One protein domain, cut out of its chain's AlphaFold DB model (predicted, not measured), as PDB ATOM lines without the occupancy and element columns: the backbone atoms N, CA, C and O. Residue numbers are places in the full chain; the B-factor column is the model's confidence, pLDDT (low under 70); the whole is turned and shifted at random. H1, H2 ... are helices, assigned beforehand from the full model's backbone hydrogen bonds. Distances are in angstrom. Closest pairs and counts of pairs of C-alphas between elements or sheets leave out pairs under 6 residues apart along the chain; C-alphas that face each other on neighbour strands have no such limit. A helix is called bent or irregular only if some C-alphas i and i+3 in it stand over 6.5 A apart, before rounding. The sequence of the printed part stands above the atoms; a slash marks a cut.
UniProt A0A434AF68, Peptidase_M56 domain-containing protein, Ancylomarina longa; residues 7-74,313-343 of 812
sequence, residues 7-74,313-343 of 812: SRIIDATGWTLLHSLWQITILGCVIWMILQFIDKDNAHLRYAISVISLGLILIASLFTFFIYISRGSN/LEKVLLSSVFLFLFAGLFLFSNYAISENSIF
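Overview. This is residues 7 to 74 and 313 to 343 of the 812 residues of the protein "Peptidase_M56 domain-containing protein" of Ancylomarina longa (UniProt A0A434AF68). Three long helices run lengthwise together: H1 and H2 form a tight-packed helical hairpin, and H3, which follows a cut, runs along the hairpin more loosely, with few contacts. The last residues of H3, 338 to 343, stick out free at one end. The printed part has 99 residues with three named helices in the order H1, H2, H3 and no named strand, and its class is all helix. It is loose, with a radius of gyration of the C-alphas of 15.9 A, and elongated, spanning 51 by 28 by 17 A.

Along the chain. H1, residues 7 to 34, begins at C-alpha 7 (-50.507, -13.257, -43.965), is 39.6 A long and has a kink of 31 degrees near residue 20. H2, residues 43 to 71, is 41.9 A long and begins at C-alpha 43 (-5.843, -10.456, -41.207). H3, residues 313 to 343, is the longest helix, with 31 residues over 44.5 A, and ends at C-alpha 343 (-47.136, 12.292, -35.842). It has a kink of 26 degrees near residue 337; it is neither bent nor irregular, but only just: C-alphas 336 and 339 are 6.2 A apart.

Arrangement. H1 and H2 form a hairpin and touch, with the C-alphas of Ala 12 and Tyr 68 closest at 5.0 A. They run opposite ways at a shallow tilt of 27 degrees. H2 and H3 touch through 4 pairs of C-alphas within 8 A, the closest being those of Leu 45 and Glu 314, 7.1 A apart. They run the same way at a shallow tilt of 17 degrees. H1 and H3 are near each other, with 9 pairs of C-alphas within 10 A. Every O i to N i+4 pair is within hydrogen-bond range in H2; the counts are 22 of 24 in H1 and 26 of 27 in H3.

Size, cuts and confidence. The two C-alphas farthest apart are those of Asp 41 and Asn 74, at 51.7 A. The link from H1 to H2 is short, with 8 residues. Residues 75 to 312 are not printed, and C-alphas 74 and 313 are 48.7 A apart across the cut. The mean pLDDT of the printed part is 77.1, and of H3 61; residues 71 to 74, 313 to 314, 318, 327 and 329 to 343 are under 70.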
ATOM      1  N   SER A   7     -50.712 -14.577 -43.351       79.19
ATOM      2  CA  SER A   7     -50.507 -13.257 -43.965       79.19
ATOM      3  C   SER A   7     -49.476 -12.442 -43.192       79.19
ATOM      4  O   SER A   7     -48.442 -12.136 -43.758       79.19
ATOM      5  N   ARG A   8     -49.655 -12.194 -41.884       79.25
ATOM      6  CA  ARG A   8     -48.721 -11.367 -41.090       79.25
ATOM      7  C   ARG A   8     -47.282 -11.881 -41.137       79.25
ATOM      8  O   ARG A   8     -46.355 -11.080 -41.080       79.25
ATOM      9  N   ILE A   9     -47.085 -13.198 -41.242       85.44
ATOM     10  CA  ILE A   9     -45.753 -13.799 -41.405       85.44
ATOM     11  C   ILE A   9     -45.194 -13.500 -42.804       85.44
ATOM     12  O   ILE A   9     -44.038 -13.093 -42.911       85.44
ATOM     13  N   ILE A  10     -45.994 -13.644 -43.868       86.62
ATOM     14  CA  ILE A  10     -45.624 -13.228 -45.233       86.62
ATOM     15  C   ILE A  10     -45.332 -11.724 -45.284       86.62
ATOM     16  O   ILE A  10     -44.301 -11.338 -45.822       86.62
ATOM     17  N   ASP A  11     -46.181 -10.893 -44.687       83.31
ATOM     18  CA  ASP A  11     -46.100  -9.434 -44.719       83.31
ATOM     19  C   ASP A  11     -44.852  -8.941 -43.967       83.31
ATOM     20  O   ASP A  11     -44.058  -8.172 -44.507       83.31
ATOM     21  N   ALA A  12     -44.594  -9.464 -42.761       85.19
ATOM     22  CA  ALA A  12     -43.374  -9.171 -42.006       85.19
ATOM     23  C   ALA A  12     -42.106  -9.699 -42.704       85.19
ATOM     24  O   ALA A  12     -41.067  -9.038 -42.665       85.19
ATOM     25  N   THR A  13     -42.172 -10.854 -43.378       88.75
ATOM     26  CA  THR A  13     -41.048 -11.376 -44.177       88.75
ATOM     27  C   THR A  13     -40.811 -10.511 -45.419       88.75
ATOM     28  O   THR A  13     -39.669 -10.175 -45.710       88.75
ATOM     29  N   GLY A  14     -41.868 -10.087 -46.115       86.94
ATOM     30  CA  GLY A  14     -41.811  -9.214 -47.289       86.94
ATOM     31  C   GLY A  14     -41.195  -7.856 -46.967       86.94
ATOM     32  O   GLY A  14     -40.229  -7.460 -47.618       86.94
ATOM     33  N   TRP A  15     -41.657  -7.202 -45.895       84.44
ATOM     34  CA  TRP A  15     -41.022  -5.991 -45.371       84.44
ATOM     35  C   TRP A  15     -39.558  -6.241 -44.973       84.44
ATOM     36  O   TRP A  15     -38.685  -5.476 -45.377       84.44
ATOM     37  N   THR A  16     -39.238  -7.335 -44.273       88.31
ATOM     38  CA  THR A  16     -37.845  -7.654 -43.890       88.31
ATOM     39  C   THR A  16     -36.925  -7.828 -45.104       88.31
ATOM     40  O   THR A  16     -35.808  -7.316 -45.099       88.31
ATOM     41  N   LEU A  17     -37.390  -8.501 -46.160       90.19
ATOM     42  CA  LEU A  17     -36.633  -8.711 -47.401       90.19
ATOM     43  C   LEU A  17     -36.522  -7.448 -48.269       90.19
ATOM     44  O   LEU A  17     -35.588  -7.336 -49.057       90.19
ATOM     45  N   LEU A  18     -37.442  -6.489 -48.127       87.81
ATOM     46  CA  LEU A  18     -37.337  -5.173 -48.759       87.81
ATOM     47  C   LEU A  18     -36.363  -4.261 -47.993       87.81
ATOM     48  O   LEU A  18     -35.557  -3.554 -48.597       87.81
ATOM     49  N   HIS A  19     -36.401  -4.303 -46.658       81.56
ATOM     50  CA  HIS A  19     -35.509  -3.527 -45.795       81.56
ATOM     51  C   HIS A  19     -34.061  -4.036 -45.811       81.56
ATOM     52  O   HIS A  19     -33.137  -3.221 -45.779       81.56
ATOM     53  N   SER A  20     -33.841  -5.351 -45.923       87.62
ATOM     54  CA  SER A  20     -32.497  -5.939 -45.982       87.62
ATOM     55  C   SER A  20     -31.663  -5.387 -47.144       87.62
ATOM     56  O   SER A  20     -30.464  -5.186 -46.975       87.62
ATOM     57  N   LEU A  21     -32.280  -5.065 -48.291       88.00
ATOM     58  CA  LEU A  21     -31.600  -4.506 -49.466       88.00
ATOM     59  C   LEU A  21     -30.831  -3.221 -49.129       88.00
ATOM     60  O   LEU A  21     -29.637  -3.113 -49.410       88.00
ATOM     61  N   TRP A  22     -31.483  -2.248 -48.490       84.06
ATOM     62  CA  TRP A  22     -30.818  -0.993 -48.134       84.06
ATOM     63  C   TRP A  22     -29.990  -1.120 -46.852       84.06
ATOM     64  O   TRP A  22     -28.908  -0.539 -46.778       84.06
ATOM     65  N   GLN A  23     -30.428  -1.921 -45.872       84.75
ATOM     66  CA  GLN A  23     -29.680  -2.152 -44.629       84.75
ATOM     67  C   GLN A  23     -28.314  -2.801 -44.902       84.75
ATOM     68  O   GLN A  23     -27.290  -2.310 -44.427       84.75
ATOM     69  N   ILE A  24     -28.279  -3.869 -45.708       90.81
ATOM     70  CA  ILE A  24     -27.041  -4.566 -46.084       90.81
ATOM     71  C   ILE A  24     -26.195  -3.693 -47.016       90.81
ATOM     72  O   ILE A  24     -24.972  -3.718 -46.904       90.81
ATOM     73  N   THR A  25     -26.811  -2.877 -47.882       90.19
ATOM     74  CA  THR A  25     -26.078  -1.906 -48.713       90.19
ATOM     75  C   THR A  25     -25.352  -0.858 -47.868       90.19
ATOM     76  O   THR A  25     -24.139  -0.716 -48.008       90.19
ATOM     77  N   ILE A  26     -26.039  -0.182 -46.939       86.31
ATOM     78  CA  ILE A  26     -25.416   0.835 -46.071       86.31
ATOM     79  C   ILE A  26     -24.336   0.210 -45.182       86.31
ATOM     80  O   ILE A  26     -23.208   0.707 -45.160       86.31
ATOM     81  N   LEU A  27     -24.641  -0.900 -44.495       87.19
ATOM     82  CA  LEU A  27     -23.649  -1.610 -43.682       87.19
ATOM     83  C   LEU A  27     -22.445  -2.019 -44.539       87.19
ATOM     84  O   LEU A  27     -21.310  -1.736 -44.172       87.19
ATOM     85  N   GLY A  28     -22.684  -2.605 -45.712       89.88
ATOM     86  CA  GLY A  28     -21.660  -3.023 -46.665       89.88
ATOM     87  C   GLY A  28     -20.718  -1.907 -47.097       89.88
ATOM     88  O   GLY A  28     -19.505  -2.100 -47.069       89.88
ATOM     89  N   CYS A  29     -21.248  -0.730 -47.435       88.69
ATOM     90  CA  CYS A  29     -20.443   0.444 -47.773       88.69
ATOM     91  C   CYS A  29     -19.581   0.917 -46.591       88.69
ATOM     92  O   CYS A  29     -18.402   1.216 -46.779       88.69
ATOM     93  N   VAL A  30     -20.128   0.930 -45.369       87.31
ATOM     94  CA  VAL A  30     -19.371   1.302 -44.160       87.31
ATOM     95  C   VAL A  30     -18.269   0.276 -43.862       87.31
ATOM     96  O   VAL A  30     -17.130   0.660 -43.610       87.31
ATOM     97  N   ILE A  31     -18.559  -1.025 -43.968       89.81
ATOM     98  CA  ILE A  31     -17.580  -2.113 -43.781       89.81
ATOM     99  C   ILE A  31     -16.481  -2.050 -44.845       89.81
ATOM    100  O   ILE A  31     -15.304  -2.193 -44.522       89.81
ATOM    101  N   TRP A  32     -16.846  -1.813 -46.107       92.06
ATOM    102  CA  TRP A  32     -15.899  -1.624 -47.204       92.06
ATOM    103  C   TRP A  32     -14.961  -0.449 -46.928       92.06
ATOM    104  O   TRP A  32     -13.751  -0.611 -47.055       92.06
ATOM    105  N   MET A  33     -15.498   0.689 -46.471       87.94
ATOM    106  CA  MET A  33     -14.706   1.865 -46.108       87.94
ATOM    107  C   MET A  33     -13.755   1.567 -44.939       87.94
ATOM    108  O   MET A  33     -12.564   1.852 -45.034       87.94
ATOM    109  N   ILE A  34     -14.240   0.918 -43.874       86.56
ATOM    110  CA  ILE A  34     -13.418   0.474 -42.734       86.56
ATOM    111  C   ILE A  34     -12.275  -0.443 -43.203       86.56
ATOM    112  O   ILE A  34     -11.130  -0.256 -42.798       86.56
ATOM    113  N   LEU A  35     -12.548  -1.390 -44.107       86.75
ATOM    114  CA  LEU A  35     -11.552  -2.321 -44.653       86.75
ATOM    115  C   LEU A  35     -10.523  -1.679 -45.607       86.75
ATOM    116  O   LEU A  35      -9.577  -2.378 -45.985       86.75
ATOM    117  N   GLN A  36     -10.653  -0.395 -45.971       85.81
ATOM    118  CA  GLN A  36      -9.576   0.368 -46.626       85.81
ATOM    119  C   GLN A  36      -8.562   0.930 -45.616       85.81
ATOM    120  O   GLN A  36      -7.380   1.015 -45.933       85.81
ATOM    121  N   PHE A  37      -8.999   1.269 -44.397       83.88
ATOM    122  CA  PHE A  37      -8.150   1.835 -43.335       83.88
ATOM    123  C   PHE A  37      -7.392   0.782 -42.506       83.88
ATOM    124  O   PHE A  37      -6.724   1.129 -41.535       83.88
ATOM    125  N   ILE A  38      -7.512  -0.505 -42.849       83.19
ATOM    126  CA  ILE A  38      -6.900  -1.619 -42.111       83.19
ATOM    127  C   ILE A  38      -5.893  -2.327 -43.010       83.19
ATOM    128  O   ILE A  38      -6.276  -2.885 -44.044       83.19
ATOM    129  N   ASP A  39      -4.630  -2.369 -42.582       79.81
ATOM    130  CA  ASP A  39      -3.530  -2.974 -43.338       79.81
ATOM    131  C   ASP A  39      -3.855  -4.395 -43.795       79.81
ATOM    132  O   ASP A  39      -4.386  -5.214 -43.042       79.81
ATOM    133  N   LYS A  40      -3.484  -4.716 -45.036       77.50
ATOM    134  CA  LYS A  40      -3.775  -6.015 -45.667       77.50
ATOM    135  C   LYS A  40      -3.078  -7.190 -44.971       77.50
ATOM    136  O   LYS A  40      -3.506  -8.330 -45.119       77.50
ATOM    137  N   ASP A  41      -2.044  -6.919 -44.180       72.88
ATOM    138  CA  ASP A  41      -1.332  -7.930 -43.402       72.88
ATOM    139  C   ASP A  41      -2.044  -8.256 -42.067       72.88
ATOM    140  O   ASP A  41      -1.942  -9.390 -41.584       72.88
ATOM    141  N   ASN A  42      -2.866  -7.332 -41.539       82.69
ATOM    142  CA  ASN A  42      -3.622  -7.428 -40.279       82.69
ATOM    143  C   ASN A  42      -4.904  -8.293 -40.392       82.69
ATOM    144  O   ASN A  42      -6.000  -7.907 -39.971       82.69
ATOM    145  N   ALA A  43      -4.758  -9.507 -40.933       85.56
ATOM    146  CA  ALA A  43      -5.843 -10.456 -41.207       85.56
ATOM    147  C   ALA A  43      -6.737 -10.762 -39.987       85.56
ATOM    148  O   ALA A  43      -7.937 -10.975 -40.143       85.56
ATOM    149  N   HIS A  44      -6.195 -10.719 -38.761       87.12
ATOM    150  CA  HIS A  44      -6.962 -10.912 -37.519       87.12
ATOM    151  C   HIS A  44      -8.107  -9.904 -37.376       87.12
ATOM    152  O   HIS A  44      -9.241 -10.292 -37.089       87.12
ATOM    153  N   LEU A  45      -7.815  -8.620 -37.591       86.56
ATOM    154  CA  LEU A  45      -8.771  -7.532 -37.403       86.56
ATOM    155  C   LEU A  45      -9.753  -7.463 -38.583       86.56
ATOM    156  O   LEU A  45     -10.954  -7.289 -38.375       86.56
ATOM    157  N   ARG A  46      -9.264  -7.717 -39.806       89.31
ATOM    158  CA  ARG A  46     -10.081  -7.821 -41.028       89.31
ATOM    159  C   ARG A  46     -11.109  -8.957 -40.918       89.31
ATOM    160  O   ARG A  46     -12.305  -8.711 -41.056       89.31
ATOM    161  N   TYR A  47     -10.667 -10.164 -40.551       91.25
ATOM    162  CA  TYR A  47     -11.536 -11.316 -40.274       91.25
ATOM    163  C   TYR A  47     -12.567 -11.009 -39.179       91.25
ATOM    164  O   TYR A  47     -13.759 -11.252 -39.373       91.25
ATOM    165  N   ALA A  48     -12.130 -10.446 -38.043       90.12
ATOM    166  CA  ALA A  48     -13.014 -10.142 -36.920       90.12
ATOM    167  C   ALA A  48     -14.135  -9.168 -37.314       90.12
ATOM    168  O   ALA A  48     -15.303  -9.452 -37.052       90.12
ATOM    169  N   ILE A  49     -13.807  -8.063 -37.995       90.19
ATOM    170  CA  ILE A  49     -14.806  -7.088 -38.451       90.19
ATOM    171  C   ILE A  49     -15.766  -7.717 -39.462       90.19
ATOM    172  O   ILE A  49     -16.975  -7.532 -39.324       90.19
ATOM    173  N   SER A  50     -15.286  -8.501 -40.431       91.12
ATOM    174  CA  SER A  50     -16.171  -9.134 -41.416       91.12
ATOM    175  C   SER A  50     -17.118 -10.177 -40.803       91.12
ATOM    176  O   SER A  50     -18.293 -10.213 -41.172       91.12
ATOM    177  N   VAL A  51     -16.669 -10.967 -39.821       90.81
ATOM    178  CA  VAL A  51     -17.529 -11.928 -39.101       90.81
ATOM    179  C   VAL A  51     -18.537 -11.217 -38.188       90.81
ATOM    180  O   VAL A  51     -19.721 -11.558 -38.209       90.81
ATOM    181  N   ILE A  52     -18.113 -10.188 -37.441       90.50
ATOM    182  CA  ILE A  52     -19.018  -9.347 -36.632       90.50
ATOM    183  C   ILE A  52     -20.086  -8.702 -37.525       90.50
ATOM    184  O   ILE A  52     -21.259  -8.674 -37.165       90.50
ATOM    185  N   SER A  53     -19.698  -8.244 -38.714       90.12
ATOM    186  CA  SER A  53     -20.593  -7.604 -39.679       90.12
ATOM    187  C   SER A  53     -21.662  -8.542 -40.238       90.12
ATOM    188  O   SER A  53     -22.831  -8.165 -40.302       90.12
ATOM    189  N   LEU A  54     -21.295  -9.783 -40.581       91.25
ATOM    190  CA  LEU A  54     -22.255 -10.830 -40.950       91.25
ATOM    191  C   LEU A  54     -23.260 -11.100 -39.810       91.25
ATOM    192  O   LEU A  54     -24.457 -11.247 -40.060       91.25
ATOM    193  N   GLY A  55     -22.793 -11.086 -38.556       91.56
ATOM    194  CA  GLY A  55     -23.652 -11.166 -37.372       91.56
ATOM    195  C   GLY A  55     -24.593  -9.965 -37.216       91.56
ATOM    196  O   GLY A  55     -25.787 -10.151 -36.990       91.56
ATOM    197  N   LEU A  56     -24.091  -8.737 -37.387       89.12
ATOM    198  CA  LEU A  56     -24.894  -7.507 -37.311       89.12
ATOM    199  C   LEU A  56     -25.981  -7.453 -38.394       89.12
ATOM    200  O   LEU A  56     -27.099  -7.038 -38.098       89.12
ATOM    201  N   ILE A  57     -25.695  -7.925 -39.610       90.12
ATOM    202  CA  ILE A  57     -26.680  -8.039 -40.699       90.12
ATOM    203  C   ILE A  57     -27.823  -8.994 -40.323       90.12
ATOM    204  O   ILE A  57     -28.997  -8.656 -40.504       90.12
ATOM    205  N   LEU A  58     -27.497 -10.163 -39.758       91.88
ATOM    206  CA  LEU A  58     -28.505 -11.106 -39.269       91.88
ATOM    207  C   LEU A  58     -29.346 -10.480 -38.148       91.88
ATOM    208  O   LEU A  58     -30.572 -10.557 -38.191       91.88
ATOM    209  N   ILE A  59     -28.704  -9.830 -37.173       89.62
ATOM    210  CA  ILE A  59     -29.378  -9.186 -36.037       89.62
ATOM    211  C   ILE A  59     -30.306  -8.059 -36.512       89.62
ATOM    212  O   ILE A  59     -31.453  -8.012 -36.077       89.62
ATOM    213  N   ALA A  60     -29.866  -7.196 -37.431       85.00
ATOM    214  CA  ALA A  60     -30.685  -6.115 -37.988       85.00
ATOM    215  C   ALA A  60     -31.906  -6.644 -38.764       85.00
ATOM    216  O   ALA A  60     -33.015  -6.123 -38.617       85.00
ATOM    217  N   SER A  61     -31.725  -7.727 -39.527       88.50
ATOM    218  CA  SER A  61     -32.808  -8.377 -40.275       88.50
ATOM    219  C   SER A  61     -33.826  -9.038 -39.337       88.50
ATOM    220  O   SER A  61     -35.029  -8.826 -39.480       88.50
ATOM    221  N   LEU A  62     -33.362  -9.778 -38.322       88.44
ATOM    222  CA  LEU A  62     -34.225 -10.378 -37.296       88.44
ATOM    223  C   LEU A  62     -34.969  -9.311 -36.483       88.44
ATOM    224  O   LEU A  62     -36.162  -9.449 -36.237       88.44
ATOM    225  N   PHE A  63     -34.292  -8.230 -36.096       84.94
ATOM    226  CA  PHE A  63     -34.898  -7.113 -35.374       84.94
ATOM    227  C   PHE A  63     -35.983  -6.413 -36.211       84.94
ATOM    228  O   PHE A  63     -37.060  -6.117 -35.696       84.94
ATOM    229  N   THR A  64     -35.742  -6.232 -37.514       83.19
ATOM    230  CA  THR A  64     -36.750  -5.728 -38.462       83.19
ATOM    231  C   THR A  64     -37.965  -6.661 -38.507       83.19
ATOM    232  O   THR A  64     -39.089  -6.207 -38.298       83.19
ATOM    233  N   PHE A  65     -37.753  -7.972 -38.668       86.00
ATOM    234  CA  PHE A  65     -38.827  -8.971 -38.649       86.00
ATOM    235  C   PHE A  65     -39.650  -8.931 -37.352       86.00
ATOM    236  O   PHE A  65     -40.881  -8.910 -37.402       86.00
ATOM    237  N   PHE A  66     -38.986  -8.849 -36.192       83.94
ATOM    238  CA  PHE A  66     -39.658  -8.753 -34.895       83.94
ATOM    239  C   PHE A  66     -40.472  -7.459 -34.734       83.94
ATOM    240  O   PHE A  66     -41.566  -7.509 -34.176       83.94
ATOM    241  N   ILE A  67     -40.025  -6.319 -35.276       80.00
ATOM    242  CA  ILE A  67     -40.843  -5.093 -35.291       80.00
ATOM    243  C   ILE A  67     -42.117  -5.283 -36.120       80.00
ATOM    244  O   ILE A  67     -43.202  -4.955 -35.640       80.00
ATOM    245  N   TYR A  68     -42.018  -5.812 -37.344       78.81
ATOM    246  CA  TYR A  68     -43.183  -5.924 -38.228       78.81
ATOM    247  C   TYR A  68     -44.194  -6.975 -37.745       78.81
ATOM    248  O   TYR A  68     -45.398  -6.707 -37.762       78.81
ATOM    249  N   ILE A  69     -43.740  -8.121 -37.221       79.94
ATOM    250  CA  ILE A  69     -44.649  -9.136 -36.662       79.94
ATOM    251  C   ILE A  69     -45.326  -8.670 -35.357       79.94
ATOM    252  O   ILE A  69     -46.460  -9.067 -35.090       79.94
ATOM    253  N   SER A  70     -44.684  -7.794 -34.569       77.38
ATOM    254  CA  SER A  70     -45.268  -7.222 -33.344       77.38
ATOM    255  C   SER A  70     -46.136  -5.978 -33.565       77.38
ATOM    256  O   SER A  70     -47.052  -5.759 -32.777       77.38
ATOM    257  N   ARG A  71     -45.891  -5.164 -34.604       66.56
ATOM    258  CA  ARG A  71     -46.719  -3.976 -34.908       66.56
ATOM    259  C   ARG A  71     -48.099  -4.336 -35.467       66.56
ATOM    260  O   ARG A  71     -49.072  -3.667 -35.133       66.56
ATOM    261  N   GLY A  72     -48.185  -5.395 -36.274       55.22
ATOM    262  CA  GLY A  72     -49.412  -5.775 -36.978       55.22
ATOM    263  C   GLY A  72     -49.704  -4.894 -38.201       55.22
ATOM    264  O   GLY A  72     -49.302  -3.735 -38.279       55.22
ATOM    265  N   SER A  73     -50.394  -5.466 -39.188       49.75
ATOM    266  CA  SER A  73     -50.666  -4.835 -40.482       49.75
ATOM    267  C   SER A  73     -51.872  -3.886 -40.436       49.75
ATOM    268  O   SER A  73     -52.954  -4.213 -40.915       49.75
ATOM    269  N   ASN A  74     -51.663  -2.678 -39.900       45.28
ATOM    270  CA  ASN A  74     -52.494  -1.506 -40.208       45.28
ATOM    271  C   ASN A  74     -51.937  -0.837 -41.489       45.28
ATOM    272  O   ASN A  74     -50.869  -0.225 -41.413       45.28
ATOM    273  N   LEU A 313      -4.242  -1.189 -29.352       59.62
ATOM    274  CA  LEU A 313      -4.781  -0.294 -30.381       59.62
ATOM    275  C   LEU A 313      -5.829  -1.026 -31.233       59.62
ATOM    276  O   LEU A 313      -6.925  -0.507 -31.428       59.62
ATOM    277  N   GLU A 314      -5.557  -2.284 -31.596       64.12
ATOM    278  CA  GLU A 314      -6.525  -3.190 -32.236       64.12
ATOM    279  C   GLU A 314      -7.857  -3.270 -31.471       64.12
ATOM    280  O   GLU A 314      -8.927  -3.155 -32.064       64.12
ATOM    281  N   LYS A 315      -7.805  -3.437 -30.142       71.94
ATOM    282  CA  LYS A 315      -9.001  -3.569 -29.292       71.94
ATOM    283  C   LYS A 315      -9.769  -2.260 -29.159       71.94
ATOM    284  O   LYS A 315     -10.996  -2.289 -29.126       71.94
ATOM    285  N   VAL A 316      -9.069  -1.124 -29.103       72.81
ATOM    286  CA  VAL A 316      -9.700   0.203 -29.085       72.81
ATOM    287  C   VAL A 316     -10.404   0.480 -30.413       72.81
ATOM    288  O   VAL A 316     -11.568   0.870 -30.383       72.81
ATOM    289  N   LEU A 317      -9.766   0.201 -31.556       70.00
ATOM    290  CA  LEU A 317     -10.393   0.342 -32.878       70.00
ATOM    291  C   LEU A 317     -11.569  -0.620 -33.075       70.00
ATOM    292  O   LEU A 317     -12.623  -0.202 -33.542       70.00
ATOM    293  N   LEU A 318     -11.434  -1.893 -32.688       68.31
ATOM    294  CA  LEU A 318     -12.533  -2.856 -32.797       68.31
ATOM    295  C   LEU A 318     -13.733  -2.426 -31.936       68.31
ATOM    296  O   LEU A 318     -14.874  -2.520 -32.382       68.31
ATOM    297  N   SER A 319     -13.474  -1.916 -30.727       72.25
ATOM    298  CA  SER A 319     -14.508  -1.413 -29.817       72.25
ATOM    299  C   SER A 319     -15.160  -0.123 -30.324       72.25
ATOM    300  O   SER A 319     -16.384  -0.016 -30.288       72.25
ATOM    301  N   SER A 320     -14.392   0.838 -30.852       71.25
ATOM    302  CA  SER A 320     -14.946   2.095 -31.372       71.25
ATOM    303  C   SER A 320     -15.731   1.890 -32.669       71.25
ATOM    304  O   SER A 320     -16.821   2.438 -32.804       71.25
ATOM    305  N   VAL A 321     -15.248   1.038 -33.580       71.12
ATOM    306  CA  VAL A 321     -15.970   0.642 -34.799       71.12
ATOM    307  C   VAL A 321     -17.250  -0.121 -34.457       71.12
ATOM    308  O   VAL A 321     -18.301   0.179 -35.022       71.12
ATOM    309  N   PHE A 322     -17.200  -1.064 -33.509       75.25
ATOM    310  CA  PHE A 322     -18.399  -1.767 -33.046       75.25
ATOM    311  C   PHE A 322     -19.404  -0.804 -32.405       75.25
ATOM    312  O   PHE A 322     -20.582  -0.844 -32.754       75.25
ATOM    313  N   LEU A 323     -18.950   0.103 -31.531       77.19
ATOM    314  CA  LEU A 323     -19.803   1.117 -30.912       77.19
ATOM    315  C   LEU A 323     -20.422   2.047 -31.963       77.19
ATOM    316  O   LEU A 323     -21.604   2.347 -31.867       77.19
ATOM    317  N   PHE A 324     -19.667   2.469 -32.981       74.88
ATOM    318  CA  PHE A 324     -20.156   3.352 -34.042       74.88
ATOM    319  C   PHE A 324     -21.175   2.657 -34.957       74.88
ATOM    320  O   PHE A 324     -22.229   3.222 -35.238       74.88
ATOM    321  N   LEU A 325     -20.923   1.405 -35.359       70.31
ATOM    322  CA  LEU A 325     -21.881   0.588 -36.117       70.31
ATOM    323  C   LEU A 325     -23.157   0.306 -35.309       70.31
ATOM    324  O   LEU A 325     -24.263   0.412 -35.841       70.31
ATOM    325  N   PHE A 326     -23.019  -0.023 -34.021       71.75
ATOM    326  CA  PHE A 326     -24.146  -0.320 -33.140       71.75
ATOM    327  C   PHE A 326     -24.953   0.938 -32.788       71.75
ATOM    328  O   PHE A 326     -26.180   0.903 -32.829       71.75
ATOM    329  N   ALA A 327     -24.292   2.068 -32.522       68.75
ATOM    330  CA  ALA A 327     -24.942   3.363 -32.328       68.75
ATOM    331  C   ALA A 327     -25.622   3.845 -33.614       68.75
ATOM    332  O   ALA A 327     -26.743   4.332 -33.546       68.75
ATOM    333  N   GLY A 328     -25.008   3.645 -34.785       70.62
ATOM    334  CA  GLY A 328     -25.635   3.898 -36.082       70.62
ATOM    335  C   GLY A 328     -26.921   3.085 -36.255       70.62
ATOM    336  O   GLY A 328     -27.985   3.662 -36.468       70.62
ATOM    337  N   LEU A 329     -26.856   1.762 -36.071       67.38
ATOM    338  CA  LEU A 329     -28.032   0.881 -36.102       67.38
ATOM    339  C   LEU A 329     -29.107   1.308 -35.090       67.38
ATOM    340  O   LEU A 329     -30.284   1.365 -35.441       67.38
ATOM    341  N   PHE A 330     -28.723   1.646 -33.858       64.81
ATOM    342  CA  PHE A 330     -29.650   2.075 -32.812       64.81
ATOM    343  C   PHE A 330     -30.295   3.434 -33.123       64.81
ATOM    344  O   PHE A 330     -31.499   3.589 -32.927       64.81
ATOM    345  N   LEU A 331     -29.540   4.403 -33.644       59.72
ATOM    346  CA  LEU A 331     -30.044   5.729 -34.004       59.72
ATOM    347  C   LEU A 331     -30.940   5.681 -35.244       59.72
ATOM    348  O   LEU A 331     -32.031   6.240 -35.198       59.72
ATOM    349  N   PHE A 332     -30.558   4.970 -36.310       58.09
ATOM    350  CA  PHE A 332     -31.414   4.804 -37.494       58.09
ATOM    351  C   PHE A 332     -32.683   3.994 -37.187       58.09
ATOM    352  O   PHE A 332     -33.762   4.354 -37.654       58.09
ATOM    353  N   SER A 333     -32.581   2.957 -36.347       55.59
ATOM    354  CA  SER A 333     -33.738   2.216 -35.828       55.59
ATOM    355  C   SER A 333     -34.687   3.131 -35.049       55.59
ATOM    356  O   SER A 333     -35.870   3.220 -35.374       55.59
ATOM    357  N   ASN A 334     -34.172   3.888 -34.071       54.16
ATOM    358  CA  ASN A 334     -34.997   4.815 -33.300       54.16
ATOM    359  C   ASN A 334     -35.531   5.976 -34.148       54.16
ATOM    360  O   ASN A 334     -36.639   6.421 -33.886       54.16
ATOM    361  N   TYR A 335     -34.827   6.437 -35.186       56.56
ATOM    362  CA  TYR A 335     -35.336   7.461 -36.104       56.56
ATOM    363  C   TYR A 335     -36.564   6.953 -36.880       56.56
ATOM    364  O   TYR A 335     -37.621   7.580 -36.828       56.56
ATOM    365  N   ALA A 336     -36.477   5.748 -37.456       51.38
ATOM    366  CA  ALA A 336     -37.589   5.058 -38.125       51.38
ATOM    367  C   ALA A 336     -38.747   4.641 -37.179       51.38
ATOM    368  O   ALA A 336     -39.806   4.194 -37.627       51.38
ATOM    369  N   ILE A 337     -38.566   4.772 -35.862       45.22
ATOM    370  CA  ILE A 337     -39.614   4.595 -34.843       45.22
ATOM    371  C   ILE A 337     -40.159   5.956 -34.370       45.22
ATOM    372  O   ILE A 337     -41.357   6.082 -34.106       45.22
ATOM    373  N   SER A 338     -39.296   6.971 -34.293       40.34
ATOM    374  CA  SER A 338     -39.578   8.304 -33.760       40.34
ATOM    375  C   SER A 338     -40.581   9.066 -34.620       40.34
ATOM    376  O   SER A 338     -41.560   9.576 -34.071       40.34
ATOM    377  N   GLU A 339     -40.418   9.072 -35.949       43.12
ATOM    378  CA  GLU A 339     -41.333   9.790 -36.850       43.12
ATOM    379  C   GLU A 339     -42.790   9.315 -36.683       43.12
ATOM    380  O   GLU A 339     -43.671  10.140 -36.421       43.12
ATOM    381  N   ASN A 340     -43.048   7.999 -36.661       44.84
ATOM    382  CA  ASN A 340     -44.393   7.462 -36.392       44.84
ATOM    383  C   ASN A 340     -44.930   7.859 -35.001       44.84
ATOM    384  O   ASN A 340     -46.134   8.055 -34.841       44.84
ATOM    385  N   SER A 341     -44.067   7.994 -33.987       42.12
ATOM    386  CA  SER A 341     -44.490   8.346 -32.621       42.12
ATOM    387  C   SER A 341     -44.860   9.827 -32.454       42.12
ATOM    388  O   SER A 341     -45.760  10.160 -31.679       42.12
ATOM    389  N   ILE A 342     -44.198  10.719 -33.199       41.22
ATOM    390  CA  ILE A 342     -44.414  12.168 -33.118       41.22
ATOM    391  C   ILE A 342     -45.698  12.553 -33.862       41.22
ATOM    392  O   ILE A 342     -46.540  13.258 -33.298       41.22
ATOM    393  N   PHE A 343     -45.914  12.025 -35.075       39.62
ATOM    394  CA  PHE A 343     -47.136  12.292 -35.842       39.62
ATOM    395  C   PHE A 343     -48.403  11.780 -35.135       39.62
ATOM    396  O   PHE A 343     -49.389  12.516 -35.046       39.62
TER     397      PHE A 343